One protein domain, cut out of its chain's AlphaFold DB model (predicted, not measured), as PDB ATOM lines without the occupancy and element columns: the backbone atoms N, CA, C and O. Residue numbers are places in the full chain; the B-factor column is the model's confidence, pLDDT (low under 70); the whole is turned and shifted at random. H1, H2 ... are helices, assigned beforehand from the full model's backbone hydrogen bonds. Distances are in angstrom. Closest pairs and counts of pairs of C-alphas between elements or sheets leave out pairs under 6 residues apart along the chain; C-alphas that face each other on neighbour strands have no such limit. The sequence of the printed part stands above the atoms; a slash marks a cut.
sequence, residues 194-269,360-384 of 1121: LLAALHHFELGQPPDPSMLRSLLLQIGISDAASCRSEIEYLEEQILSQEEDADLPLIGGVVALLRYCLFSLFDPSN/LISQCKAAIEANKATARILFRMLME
ATOM      1  N   LEU A 194     -33.639  43.952  12.448       90.75
ATOM      2  CA  LEU A 194     -32.920  42.957  11.643       90.75
ATOM      3  C   LEU A 194     -33.333  41.522  12.017       90.75
ATOM      4  O   LEU A 194     -33.532  40.687  11.134       90.75
ATOM      5  N   LEU A 195     -33.525  41.247  13.310       88.69
ATOM      6  CA  LEU A 195     -34.030  39.965  13.810       88.69
ATOM      7  C   LEU A 195     -35.503  39.735  13.433       88.69
ATOM      8  O   LEU A 195     -35.860  38.637  13.006       88.69
ATOM      9  N   ALA A 196     -36.351  40.765  13.496       89.12
ATOM     10  CA  ALA A 196     -37.742  40.691  13.048       89.12
ATOM     11  C   ALA A 196     -37.848  40.375  11.543       89.12
ATOM     12  O   ALA A 196     -38.656  39.534  11.138       89.12
ATOM     13  N   ALA A 197     -36.983  40.971  10.714       90.94
ATOM     14  CA  ALA A 197     -36.893  40.661   9.286       90.94
ATOM     15  C   ALA A 197     -36.474  39.200   9.010       90.94
ATOM     16  O   ALA A 197     -36.937  38.606   8.036       90.94
ATOM     17  N   LEU A 198     -35.658  38.579   9.873       88.00
ATOM     18  CA  LEU A 198     -35.404  37.134   9.803       88.00
ATOM     19  C   LEU A 198     -36.631  36.317  10.229       88.00
ATOM     20  O   LEU A 198     -36.971  35.343   9.557       88.00
ATOM     21  N   HIS A 199     -37.330  36.728  11.288       86.81
ATOM     22  CA  HIS A 199     -38.490  35.998  11.804       86.81
ATOM     23  C   HIS A 199     -39.645  35.895  10.789       86.81
ATOM     24  O   HIS A 199     -40.284  34.849  10.692       86.81
ATOM     25  N   HIS A 200     -39.867  36.909   9.943       89.12
ATOM     26  CA  HIS A 200     -40.806  36.798   8.815       89.12
ATOM     27  C   HIS A 200     -40.483  35.597   7.896       89.12
ATOM     28  O   HIS A 200     -41.382  34.818   7.560       89.12
ATOM     29  N   PHE A 201     -39.204  35.369   7.569       87.19
ATOM     30  CA  PHE A 201     -38.791  34.192   6.799       87.19
ATOM     31  C   PHE A 201     -38.986  32.878   7.572       87.19
ATOM     32  O   PHE A 201     -39.329  31.866   6.962       87.19
ATOM     33  N   GLU A 202     -38.874  32.869   8.904       81.00
ATOM     34  CA  GLU A 202     -39.243  31.701   9.725       81.00
ATOM     35  C   GLU A 202     -40.736  31.360   9.618       81.00
ATOM     36  O   GLU A 202     -41.106  30.183   9.678       81.00
ATOM     37  N   LEU A 203     -41.597  32.358   9.404       83.69
ATOM     38  CA  LEU A 203     -43.025  32.188   9.113       83.69
ATOM     39  C   LEU A 203     -43.300  31.814   7.640       83.69
ATOM     40  O   LEU A 203     -44.446  31.564   7.272       83.69
ATOM     41  N   GLY A 204     -42.263  31.723   6.799       79.69
ATOM     42  CA  GLY A 204     -42.363  31.365   5.381       79.69
ATOM     43  C   GLY A 204     -42.797  32.513   4.465       79.69
ATOM     44  O   GLY A 204     -43.173  32.262   3.319       79.69
ATOM     45  N   GLN A 205     -42.754  33.761   4.944       84.69
ATOM     46  CA  GLN A 205     -43.152  34.951   4.189       84.69
ATOM     47  C   GLN A 205     -41.961  35.915   4.037       84.69
ATOM     48  O   GLN A 205     -41.235  36.135   5.003       84.69
ATOM     49  N   PRO A 206     -41.723  36.510   2.854       87.19
ATOM     50  CA  PRO A 206     -40.739  37.580   2.741       87.19
ATOM     51  C   PRO A 206     -41.205  38.825   3.526       87.19
ATOM     52  O   PRO A 206     -42.402  39.122   3.508       87.19
ATOM     53  N   PRO A 207     -40.299  39.573   4.182       91.12
ATOM     54  CA  PRO A 207     -40.639  40.848   4.809       91.12
ATOM     55  C   PRO A 207     -41.041  41.902   3.770       91.12
ATOM     56  O   PRO A 207     -40.679  41.806   2.595       91.12
ATOM     57  N   ASP A 208     -41.746  42.943   4.217       89.12
ATOM     58  CA  ASP A 208     -42.160  44.046   3.349       89.12
ATOM     59  C   ASP A 208     -40.954  44.795   2.723       89.12
ATOM     60  O   ASP A 208     -40.061  45.248   3.451       89.12
ATOM     61  N   PRO A 209     -40.929  44.999   1.389       90.69
ATOM     62  CA  PRO A 209     -39.867  45.740   0.715       90.69
ATOM     63  C   PRO A 209     -39.638  47.178   1.205       90.69
ATOM     64  O   PRO A 209     -38.500  47.653   1.154       90.69
ATOM     65  N   SER A 210     -40.671  47.891   1.674       90.25
ATOM     66  CA  SER A 210     -40.516  49.279   2.143       90.25
ATOM     67  C   SER A 210     -39.862  49.341   3.530       90.25
ATOM     68  O   SER A 210     -38.921  50.116   3.732       90.25
ATOM     69  N   MET A 211     -40.262  48.444   4.437       91.62
ATOM     70  CA  MET A 211     -39.626  48.221   5.736       91.62
ATOM     71  C   MET A 211     -38.148  47.851   5.560       91.62
ATOM     72  O   MET A 211     -37.282  48.494   6.156       91.62
ATOM     73  N   LEU A 212     -37.842  46.884   4.687       92.81
ATOM     74  CA  LEU A 212     -36.462  46.475   4.412       92.81
ATOM     75  C   LEU A 212     -35.625  47.617   3.823       92.81
ATOM     76  O   LEU A 212     -34.495  47.830   4.257       92.81
ATOM     77  N   ARG A 213     -36.168  48.396   2.876       92.31
ATOM     78  CA  ARG A 213     -35.471  49.562   2.310       92.31
ATOM     79  C   ARG A 213     -35.181  50.632   3.370       92.31
ATOM     80  O   ARG A 213     -34.094  51.202   3.353       92.31
ATOM     81  N   SER A 214     -36.104  50.875   4.303       92.12
ATOM     82  CA  SER A 214     -35.881  51.794   5.431       92.12
ATOM     83  C   SER A 214     -34.800  51.282   6.391       92.12
ATOM     84  O   SER A 214     -33.885  52.028   6.743       92.12
ATOM     85  N   LEU A 215     -34.852  49.997   6.761       92.88
ATOM     86  CA  LEU A 215     -33.862  49.351   7.628       92.88
ATOM     87  C   LEU A 215     -32.453  49.413   7.020       92.88
ATOM     88  O   LEU A 215     -31.510  49.830   7.688       92.88
ATOM     89  N   LEU A 216     -32.308  49.058   5.740       92.31
ATOM     90  CA  LEU A 216     -31.021  49.088   5.043       92.31
ATOM     91  C   LEU A 216     -30.428  50.499   4.985       92.31
ATOM     92  O   LEU A 216     -29.248  50.662   5.291       92.31
ATOM     93  N   LEU A 217     -31.235  51.525   4.697       91.31
ATOM     94  CA  LEU A 217     -30.771  52.917   4.699       91.31
ATOM     95  C   LEU A 217     -30.266  53.363   6.082       91.31
ATOM     96  O   LEU A 217     -29.247  54.047   6.157       91.31
ATOM     97  N   GLN A 218     -30.909  52.933   7.173       88.69
ATOM     98  CA  GLN A 218     -30.464  53.225   8.546       88.69
ATOM     99  C   GLN A 218     -29.210  52.425   8.958       88.69
ATOM    100  O   GLN A 218     -28.381  52.910   9.730       88.69
ATOM    101  N   ILE A 219     -29.026  51.225   8.395       88.81
ATOM    102  CA  ILE A 219     -27.786  50.434   8.489       88.81
ATOM    103  C   ILE A 219     -26.657  51.060   7.637       88.81
ATOM    104  O   ILE A 219     -25.484  50.828   7.914       88.81
ATOM    105  N   GLY A 220     -26.972  51.910   6.654       86.56
ATOM    106  CA  GLY A 220     -26.002  52.538   5.743       86.56
ATOM    107  C   GLY A 220     -25.819  51.804   4.407       86.56
ATOM    108  O   GLY A 220     -24.885  52.091   3.664       86.56
ATOM    109  N   ILE A 221     -26.716  50.867   4.092       89.94
ATOM    110  CA  ILE A 221     -26.770  50.116   2.836       89.94
ATOM    111  C   ILE A 221     -27.736  50.834   1.886       89.94
ATOM    112  O   ILE A 221     -28.957  50.726   2.012       89.94
ATOM    113  N   SER A 222     -27.188  51.590   0.937       88.69
ATOM    114  CA  SER A 222     -27.953  52.434   0.006       88.69
ATOM    115  C   SER A 222     -28.059  51.870  -1.414       88.69
ATOM    116  O   SER A 222     -28.919  52.314  -2.177       88.69
ATOM    117  N   ASP A 223     -27.216  50.900  -1.777       86.31
ATOM    118  CA  ASP A 223     -27.125  50.353  -3.132       86.31
ATOM    119  C   ASP A 223     -26.683  48.872  -3.174       86.31
ATOM    120  O   ASP A 223     -26.351  48.245  -2.165       86.31
ATOM    121  N   ALA A 224     -26.645  48.302  -4.383       85.38
ATOM    122  CA  ALA A 224     -26.220  46.921  -4.613       85.38
ATOM    123  C   ALA A 224     -24.720  46.661  -4.342       85.38
ATOM    124  O   ALA A 224     -24.325  45.500  -4.226       85.38
ATOM    125  N   ALA A 225     -23.877  47.697  -4.263       83.12
ATOM    126  CA  ALA A 225     -22.443  47.545  -4.014       83.12
ATOM    127  C   ALA A 225     -22.160  47.470  -2.507       83.12
ATOM    128  O   ALA A 225     -21.571  46.497  -2.046       83.12
ATOM    129  N   SER A 226     -22.664  48.438  -1.739       86.25
ATOM    130  CA  SER A 226     -22.660  48.453  -0.270       86.25
ATOM    131  C   SER A 226     -23.317  47.197   0.314       86.25
ATOM    132  O   SER A 226     -22.709  46.520   1.141       86.25
ATOM    133  N   CYS A 227     -24.494  46.808  -0.195       88.62
ATOM    134  CA  CYS A 227     -25.182  45.580   0.214       88.62
ATOM    135  C   CYS A 227     -24.326  44.320  -0.009       88.62
ATOM    136  O   CYS A 227     -24.306  43.419   0.831       88.62
ATOM    137  N   ARG A 228     -23.579  44.257  -1.120       83.31
ATOM    138  CA  ARG A 228     -22.721  43.109  -1.437       83.31
ATOM    139  C   ARG A 228     -21.413  43.104  -0.637       83.31
ATOM    140  O   ARG A 228     -20.995  42.029  -0.224       83.31
ATOM    141  N   SER A 229     -20.820  44.264  -0.350       83.38
ATOM    142  CA  SER A 229     -19.651  44.373   0.538       83.38
ATOM    143  C   SER A 229     -19.949  43.881   1.961       83.38
ATOM    144  O   SER A 229     -19.113  43.211   2.564       83.38
ATOM    145  N   GLU A 230     -21.152  44.149   2.483       87.88
ATOM    146  CA  GLU A 230     -21.612  43.598   3.768       87.88
ATOM    147  C   GLU A 230     -21.720  42.063   3.710       87.88
ATOM    148  O   GLU A 230     -21.205  41.380   4.596       87.88
ATOM    149  N   ILE A 231     -22.310  41.501   2.642       85.06
ATOM    150  CA  ILE A 231     -22.381  40.041   2.428       85.06
ATOM    151  C   ILE A 231     -20.978  39.420   2.386       85.06
ATOM    152  O   ILE A 231     -20.731  38.437   3.080       85.06
ATOM    153  N   GLU A 232     -20.050  39.988   1.611       81.62
ATOM    154  CA  GLU A 232     -18.688  39.453   1.482       81.62
ATOM    155  C   GLU A 232     -17.896  39.548   2.793       81.62
ATOM    156  O   GLU A 232     -17.153  38.622   3.125       81.62
ATOM    157  N   TYR A 233     -18.094  40.607   3.587       82.50
ATOM    158  CA  TYR A 233     -17.507  40.700   4.923       82.50
ATOM    159  C   TYR A 233     -18.034  39.597   5.850       82.50
ATOM    160  O   TYR A 233     -17.240  38.943   6.527       82.50
ATOM    161  N   LEU A 234     -19.354  39.378   5.879       81.88
ATOM    162  CA  LEU A 234     -19.994  38.356   6.714       81.88
ATOM    163  C   LEU A 234     -19.597  36.932   6.287       81.88
ATOM    164  O   LEU A 234     -19.307  36.099   7.145       81.88
ATOM    165  N   GLU A 235     -19.512  36.655   4.983       77.38
ATOM    166  CA  GLU A 235     -19.026  35.367   4.466       77.38
ATOM    167  C   GLU A 235     -17.530  35.153   4.777       77.38
ATOM    168  O   GLU A 235     -17.129  34.036   5.107       77.38
ATOM    169  N   GLU A 236     -16.703  36.207   4.787       75.00
ATOM    170  CA  GLU A 236     -15.315  36.123   5.268       75.00
ATOM    171  C   GLU A 236     -15.231  35.931   6.795       75.00
ATOM    172  O   GLU A 236     -14.345  35.215   7.262       75.00
ATOM    173  N   GLN A 237     -16.163  36.493   7.582       73.69
ATOM    174  CA  GLN A 237     -16.261  36.204   9.021       73.69
ATOM    175  C   GLN A 237     -16.594  34.730   9.273       73.69
ATOM    176  O   GLN A 237     -15.835  34.074   9.985       73.69
ATOM    177  N   ILE A 238     -17.626  34.193   8.611       70.62
ATOM    178  CA  ILE A 238     -18.008  32.768   8.651       70.62
ATOM    179  C   ILE A 238     -16.818  31.853   8.317       70.62
ATOM    180  O   ILE A 238     -16.594  30.861   9.001       70.62
ATOM    181  N   LEU A 239     -16.025  32.189   7.295       63.06
ATOM    182  CA  LEU A 239     -14.846  31.406   6.896       63.06
ATOM    183  C   LEU A 239     -13.632  31.559   7.833       63.06
ATOM    184  O   LEU A 239     -12.641  30.855   7.652       63.06
ATOM    185  N   SER A 240     -13.677  32.482   8.799       61.59
ATOM    186  CA  SER A 240     -12.567  32.797   9.714       61.59
ATOM    187  C   SER A 240     -12.856  32.487  11.187       61.59
ATOM    188  O   SER A 240     -12.015  32.774  12.044       61.59
ATOM    189  N   GLN A 241     -14.027  31.923  11.492       57.81
ATOM    190  CA  GLN A 241     -14.500  31.610  12.841       57.81
ATOM    191  C   GLN A 241     -14.768  30.106  12.945       57.81
ATOM    192  O   GLN A 241     -15.616  29.567  12.243       57.81
ATOM    193  N   GLU A 242     -14.004  29.425  13.799       42.44
ATOM    194  CA  GLU A 242     -13.988  27.956  13.877       42.44
ATOM    195  C   GLU A 242     -14.910  27.399  14.978       42.44
ATOM    196  O   GLU A 242     -15.322  26.246  14.889       42.44
ATOM    197  N   GLU A 243     -15.269  28.208  15.988       47.22
ATOM    198  CA  GLU A 243     -15.938  27.749  17.224       47.22
ATOM    199  C   GLU A 243     -17.034  28.711  17.759       47.22
ATOM    200  O   GLU A 243     -17.300  28.755  18.957       47.22
ATOM    201  N   ASP A 244     -17.683  29.506  16.898       50.19
ATOM    202  CA  ASP A 244     -18.695  30.501  17.313       50.19
ATOM    203  C   ASP A 244     -20.144  29.984  17.192       50.19
ATOM    204  O   ASP A 244     -20.556  29.467  16.150       50.19
ATOM    205  N   ALA A 245     -20.953  30.176  18.240       51.66
ATOM    206  CA  ALA A 245     -22.344  29.700  18.291       51.66
ATOM    207  C   ALA A 245     -23.315  30.496  17.392       51.66
ATOM    208  O   ALA A 245     -24.379  29.991  17.035       51.66
ATOM    209  N   ASP A 246     -22.939  31.716  16.995       64.69
ATOM    210  CA  ASP A 246     -23.782  32.642  16.224       64.69
ATOM    211  C   ASP A 246     -23.853  32.305  14.717       64.69
ATOM    212  O   ASP A 246     -24.539  32.992  13.955       64.69
ATOM    213  N   LEU A 247     -23.164  31.255  14.249       71.44
ATOM    214  CA  LEU A 247     -23.046  30.923  12.820       71.44
ATOM    215  C   LEU A 247     -24.398  30.793  12.074       71.44
ATOM    216  O   LEU A 247     -24.498  31.325  10.962       71.44
ATOM    217  N   PRO A 248     -25.463  30.180  12.644       73.62
ATOM    218  CA  PRO A 248     -26.789  30.148  12.017       73.62
ATOM    219  C   PRO A 248     -27.425  31.535  11.860       73.62
ATOM    220  O   PRO A 248     -28.044  31.807  10.830       73.62
ATOM    221  N   LEU A 249     -27.238  32.428  12.837       78.62
ATOM    222  CA  LEU A 249     -27.755  33.799  12.811       78.62
ATOM    223  C   LEU A 249     -27.043  34.648  11.751       78.62
ATOM    224  O   LEU A 249     -27.697  35.310  10.944       78.62
ATOM    225  N   ILE A 250     -25.710  34.574  11.703       80.12
ATOM    226  CA  ILE A 250     -24.890  35.255  10.689       80.12
ATOM    227  C   ILE A 250     -25.276  34.746   9.288       80.12
ATOM    228  O   ILE A 250     -25.459  35.536   8.361       80.12
ATOM    229  N   GLY A 251     -25.490  33.433   9.153       79.75
ATOM    230  CA  GLY A 251     -26.019  32.795   7.948       79.75
ATOM    231  C   GLY A 251     -27.410  33.289   7.532       79.75
ATOM    232  O   GLY A 251     -27.649  33.529   6.347       79.75
ATOM    233  N   GLY A 252     -28.306  33.494   8.501       84.44
ATOM    234  CA  GLY A 252     -29.610  34.125   8.299       84.44
ATOM    235  C   GLY A 252     -29.481  35.540   7.737       84.44
ATOM    236  O   GLY A 252     -30.081  35.840   6.704       84.44
ATOM    237  N   VAL A 253     -28.647  36.388   8.347       88.62
ATOM    238  CA  VAL A 253     -28.408  37.764   7.870       88.62
ATOM    239  C   VAL A 253     -27.782  37.782   6.473       88.62
ATOM    240  O   VAL A 253     -28.212  38.569   5.632       88.62
ATOM    241  N   VAL A 254     -26.846  36.879   6.163       87.00
ATOM    242  CA  VAL A 254     -26.299  36.719   4.801       87.00
ATOM    243  C   VAL A 254     -27.392  36.358   3.786       87.00
ATOM    244  O   VAL A 254     -27.413  36.915   2.687       87.00
ATOM    245  N   ALA A 255     -28.326  35.468   4.135       87.75
ATOM    246  CA  ALA A 255     -29.443  35.104   3.261       87.75
ATOM    247  C   ALA A 255     -30.469  36.248   3.101       87.75
ATOM    248  O   ALA A 255     -30.956  36.476   1.995       87.75
ATOM    249  N   LEU A 256     -30.746  37.008   4.167       91.75
ATOM    250  CA  LEU A 256     -31.601  38.201   4.150       91.75
ATOM    251  C   LEU A 256     -31.004  39.325   3.290       91.75
ATOM    252  O   LEU A 256     -31.687  39.852   2.416       91.75
ATOM    253  N   LEU A 257     -29.726  39.664   3.481       91.44
ATOM    254  CA  LEU A 257     -29.043  40.665   2.656       91.44
ATOM    255  C   LEU A 257     -28.974  40.219   1.191       91.44
ATOM    256  O   LEU A 257     -29.214  41.027   0.294       91.44
ATOM    257  N   ARG A 258     -28.732  38.927   0.930       89.88
ATOM    258  CA  ARG A 258     -28.773  38.369  -0.428       89.88
ATOM    259  C   ARG A 258     -30.179  38.429  -1.039       89.88
ATOM    260  O   ARG A 258     -30.278  38.724  -2.223       89.88
ATOM    261  N   TYR A 259     -31.251  38.241  -0.267       92.50
ATOM    262  CA  TYR A 259     -32.618  38.490  -0.738       92.50
ATOM    263  C   TYR A 259     -32.816  39.967  -1.113       92.50
ATOM    264  O   TYR A 259     -33.199  40.265  -2.245       92.50
ATOM    265  N   CYS A 260     -32.480  40.888  -0.200       92.75
ATOM    266  CA  CYS A 260     -32.564  42.335  -0.411       92.75
ATOM    267  C   CYS A 260     -31.802  42.808  -1.661       92.75
ATOM    268  O   CYS A 260     -32.286  43.675  -2.390       92.75
ATOM    269  N   LEU A 261     -30.642  42.206  -1.942       90.69
ATOM    270  CA  LEU A 261     -29.803  42.518  -3.101       90.69
ATOM    271  C   LEU A 261     -30.515  42.329  -4.454       90.69
ATOM    272  O   LEU A 261     -30.178  43.035  -5.402       90.69
ATOM    273  N   PHE A 262     -31.486  41.412  -4.542       88.94
ATOM    274  CA  PHE A 262     -32.254  41.145  -5.768       88.94
ATOM    275  C   PHE A 262     -33.725  41.580  -5.690       88.94
ATOM    276  O   PHE A 262     -34.382  41.642  -6.725       88.94
ATOM    277  N   SER A 263     -34.257  41.889  -4.501       90.69
ATOM    278  CA  SER A 263     -35.629  42.396  -4.336       90.69
ATOM    279  C   SER A 263     -35.731  43.926  -4.272       90.69
ATOM    280  O   SER A 263     -36.777  44.464  -4.628       90.69
ATOM    281  N   LEU A 264     -34.675  44.633  -3.842       89.44
ATOM    282  CA  LEU A 264     -34.714  46.083  -3.579       89.44
ATOM    283  C   LEU A 264     -33.794  46.917  -4.471       89.44
ATOM    284  O   LEU A 264     -34.015  48.125  -4.598       89.44
ATOM    285  N   PHE A 265     -32.768  46.301  -5.057       86.56
ATOM    286  CA  PHE A 265     -31.772  46.959  -5.897       86.56
ATOM    287  C   PHE A 265     -31.691  46.283  -7.270       86.56
ATOM    288  O   PHE A 265     -31.944  45.088  -7.396       86.56
ATOM    289  N   ASP A 266     -31.285  47.039  -8.290       74.88
ATOM    290  CA  ASP A 266     -30.895  46.480  -9.586       74.88
ATOM    291  C   ASP A 266     -29.361  46.343  -9.648       74.88
ATOM    292  O   ASP A 266     -28.659  47.342  -9.840       74.88
ATOM    293  N   PRO A 267     -28.803  45.127  -9.496       67.00
ATOM    294  CA  PRO A 267     -27.364  44.918  -9.606       67.00
ATOM    295  C   PRO A 267     -26.840  45.113 -11.039       67.00
ATOM    296  O   PRO A 267     -25.653  45.405 -11.206       67.00
ATOM    297  N   SER A 268     -27.685  44.982 -12.071       64.19
ATOM    298  CA  SER A 268     -27.272  45.049 -13.481       64.19
ATOM    299  C   SER A 268     -26.934  46.469 -13.950       64.19
ATOM    300  O   SER A 268     -26.068  46.643 -14.808       64.19
ATOM    301  N   ASN A 269     -27.528  47.490 -13.323       60.50
ATOM    302  CA  ASN A 269     -27.272  48.910 -13.592       60.50
ATOM    303  C   ASN A 269     -25.926  49.410 -13.009       60.50
ATOM    304  O   ASN A 269     -25.466  50.519 -13.294       60.50
ATOM    305  N   LEU A 360     -31.685  28.075  17.338       71.19
ATOM    306  CA  LEU A 360     -30.733  27.801  16.251       71.19
ATOM    307  C   LEU A 360     -31.425  27.194  15.017       71.19
ATOM    308  O   LEU A 360     -31.100  27.541  13.881       71.19
ATOM    309  N   ILE A 361     -32.423  26.329  15.229       74.25
ATOM    310  CA  ILE A 361     -33.256  25.786  14.151       74.25
ATOM    311  C   ILE A 361     -34.093  26.883  13.482       74.25
ATOM    312  O   ILE A 361     -34.165  26.905  12.253       74.25
ATOM    313  N   SER A 362     -34.688  27.799  14.256       74.44
ATOM    314  CA  SER A 362     -35.431  28.950  13.724       74.44
ATOM    315  C   SER A 362     -34.545  29.779  12.784       74.44
ATOM    316  O   SER A 362     -34.884  29.953  11.615       74.44
ATOM    317  N   GLN A 363     -33.332  30.126  13.222       70.25
ATOM    318  CA  GLN A 363     -32.354  30.873  12.419       70.25
ATOM    319  C   GLN A 363     -31.942  30.125  11.135       70.25
ATOM    320  O   GLN A 363     -31.915  30.711  10.049       70.25
ATOM    321  N   CYS A 364     -31.700  28.809  11.211       76.50
ATOM    322  CA  CYS A 364     -31.478  27.984  10.017       76.50
ATOM    323  C   CYS A 364     -32.697  27.961   9.077       76.50
ATOM    324  O   CYS A 364     -32.526  27.978   7.857       76.50
ATOM    325  N   LYS A 365     -33.925  27.946   9.612       80.31
ATOM    326  CA  LYS A 365     -35.159  28.012   8.819       80.31
ATOM    327  C   LYS A 365     -35.295  29.369   8.120       80.31
ATOM    328  O   LYS A 365     -35.573  29.382   6.922       80.31
ATOM    329  N   ALA A 366     -35.022  30.479   8.814       83.00
ATOM    330  CA  ALA A 366     -34.974  31.820   8.224       83.00
ATOM    331  C   ALA A 366     -34.019  31.861   7.023       83.00
ATOM    332  O   ALA A 366     -34.403  32.282   5.932       83.00
ATOM    333  N   ALA A 367     -32.798  31.339   7.196       85.44
ATOM    334  CA  ALA A 367     -31.797  31.273   6.133       85.44
ATOM    335  C   ALA A 367     -32.267  30.433   4.928       85.44
ATOM    336  O   ALA A 367     -32.029  30.808   3.778       85.44
ATOM    337  N   ILE A 368     -32.952  29.308   5.160       83.50
ATOM    338  CA  ILE A 368     -33.489  28.449   4.093       83.50
ATOM    339  C   ILE A 368     -34.614  29.153   3.324       83.50
ATOM    340  O   ILE A 368     -34.573  29.180   2.093       83.50
ATOM    341  N   GLU A 369     -35.597  29.749   4.002       87.94
ATOM    342  CA  GLU A 369     -36.710  30.422   3.317       87.94
ATOM    343  C   GLU A 369     -36.268  31.723   2.620       87.94
ATOM    344  O   GLU A 369     -36.723  31.996   1.507       87.94
ATOM    345  N   ALA A 370     -35.298  32.464   3.172       89.50
ATOM    346  CA  ALA A 370     -34.674  33.608   2.499       89.50
ATOM    347  C   ALA A 370     -33.891  33.191   1.237       89.50
ATOM    348  O   ALA A 370     -34.018  33.823   0.180       89.50
ATOM    349  N   ASN A 371     -33.145  32.078   1.285       90.06
ATOM    350  CA  ASN A 371     -32.480  31.516   0.104       90.06
ATOM    351  C   ASN A 371     -33.490  31.025  -0.951       90.06
ATOM    352  O   ASN A 371     -33.289  31.266  -2.142       90.06
ATOM    353  N   LYS A 372     -34.613  30.413  -0.547       90.44
ATOM    354  CA  LYS A 372     -35.713  30.050  -1.463       90.44
ATOM    355  C   LYS A 372     -36.368  31.282  -2.093       90.44
ATOM    356  O   LYS A 372     -36.600  31.298  -3.300       90.44
ATOM    357  N   ALA A 373     -36.654  32.324  -1.312       92.62
ATOM    358  CA  ALA A 373     -37.217  33.573  -1.821       92.62
ATOM    359  C   ALA A 373     -36.268  34.243  -2.831       92.62
ATOM    360  O   ALA A 373     -36.703  34.642  -3.911       92.62
ATOM    361  N   THR A 374     -34.965  34.253  -2.535       92.50
ATOM    362  CA  THR A 374     -33.913  34.679  -3.471       92.50
ATOM    363  C   THR A 374     -33.928  33.833  -4.748       92.50
ATOM    364  O   THR A 374     -33.970  34.380  -5.849       92.50
ATOM    365  N   ALA A 375     -33.966  32.501  -4.634       93.75
ATOM    366  CA  ALA A 375     -33.982  31.596  -5.783       93.75
ATOM    367  C   ALA A 375     -35.198  31.811  -6.704       93.75
ATOM    368  O   ALA A 375     -35.048  31.725  -7.921       93.75
ATOM    369  N   ARG A 376     -36.377  32.167  -6.163       95.12
ATOM    370  CA  ARG A 376     -37.555  32.557  -6.968       95.12
ATOM    371  C   ARG A 376     -37.293  33.818  -7.804       95.12
ATOM    372  O   ARG A 376     -37.707  33.867  -8.961       95.12
ATOM    373  N   ILE A 377     -36.601  34.815  -7.247       93.06
ATOM    374  CA  ILE A 377     -36.240  36.048  -7.969       93.06
ATOM    375  C   ILE A 377     -35.202  35.741  -9.056       93.06
ATOM    376  O   ILE A 377     -35.402  36.109 -10.211       93.06
ATOM    377  N   LEU A 378     -34.137  35.007  -8.721       93.50
ATOM    378  CA  LEU A 378     -33.094  34.630  -9.683       93.50
ATOM    379  C   LEU A 378     -33.645  33.745 -10.815       93.50
ATOM    380  O   LEU A 378     -33.245  33.901 -11.966       93.50
ATOM    381  N   PHE A 379     -34.609  32.866 -10.525       95.62
ATOM    382  CA  PHE A 379     -35.335  32.109 -11.546       95.62
ATOM    383  C   PHE A 379     -36.123  33.031 -12.491       95.62
ATOM    384  O   PHE A 379     -35.998  32.893 -13.707       95.62
ATOM    385  N   ARG A 380     -36.848  34.030 -11.966       94.06
ATOM    386  CA  ARG A 380     -37.510  35.046 -12.806       94.06
ATOM    387  C   ARG A 380     -36.500  35.819 -13.664       94.06
ATOM    388  O   ARG A 380     -36.741  36.027 -14.846       94.06
ATOM    389  N   MET A 381     -35.334  36.171 -13.119       92.12
ATOM    390  CA  MET A 381     -34.258  36.820 -13.882       92.12
ATOM    391  C   MET A 381     -33.671  35.929 -14.996       92.12
ATOM    392  O   MET A 381     -33.223  36.462 -16.009       92.12
ATOM    393  N   LEU A 382     -33.690  34.596 -14.853       92.44
ATOM    394  CA  LEU A 382     -33.355  33.666 -15.943       92.44
ATOM    395  C   LEU A 382     -34.465  33.566 -17.006       92.44
ATOM    396  O   LEU A 382     -34.155  33.424 -18.187       92.44
ATOM    397  N   MET A 383     -35.736  33.617 -16.588       92.94
ATOM    398  CA  MET A 383     -36.920  33.524 -17.458       92.94
ATOM    399  C   MET A 383     -37.122  34.784 -18.312       92.94
ATOM    400  O   MET A 383     -37.211  34.711 -19.534       92.94
ATOM    401  N   GLU A 384     -37.212  35.932 -17.641       90.94
ATOM    402  CA  GLU A 384     -37.775  37.193 -18.148       90.94
ATOM    403  C   GLU A 384     -36.726  38.314 -18.242       90.94
ATOM    404  O   GLU A 384     -36.987  39.370 -18.814       90.94
TER     405      GLU A 384
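What this domain is: This is residues 194 to 269 and 360 to 384 of the 1121 residues of the protein "RING-type E3 ubiquitin transferase" of Zea mays (UniProt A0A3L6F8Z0). Three long helices, H3, H4 and H5, stand side by side in a row with H4 in the middle, and two short ones, H1 and H2, cross one side of it. H1 packs on H4 and H5, H2 lies more loosely near H1 and H4, and the loop at residues 239 to 244 sticks out. The printed part has 101 residues, with five named helices, H1 to H5, and no named strand: all helix. It is compact, with a radius of gyration of the C-alphas of 13.3 A and spans of 41 by 27 by 27 A.

Where its parts are: Find C-alpha 194 at (-32.920, 42.957, 11.643), where H1 begins and runs to residue 202. H2 follows at residues 209 to 219, then H3 at 224 to 238, 21.1 A long. H4 holds residues 247 to 263, 24.2 A; H5, residues 360 to 383, 34.7 A, ends at (-36.920, 33.524, -17.458).

How they stand to each other: Look first at H4, the hub: it touches H5 at C-alphas Gly 252 and Ala 367, the closest, 4.2 A, the same way at a shallow tilt of 24 degrees. H3 and H4 form a helical hairpin, closest at C-alphas Ile 231 and Val 254, 5.7 A. H5 touches H1 with its residues 362 to 370 alone, about perpendicular at 78 degrees; the C-alphas of Glu 202 and Ala 366 are closest, 4.5 A. H3 and H5 are apart. Every O i to N i+4 pair is within hydrogen-bond range in H2, H3 and H5, against 4 of 5 in H1 and 12 of 13 in H4.

The domain as a whole: C-alphas Glu 243 and Glu 384 are farthest apart, 42.6 A. Residues 270 to 359 are not printed; C-alphas 269 and 360 are 36.7 A apart across this cut. Confidence is under 70 at residues 239 to 246 and 267 to 269.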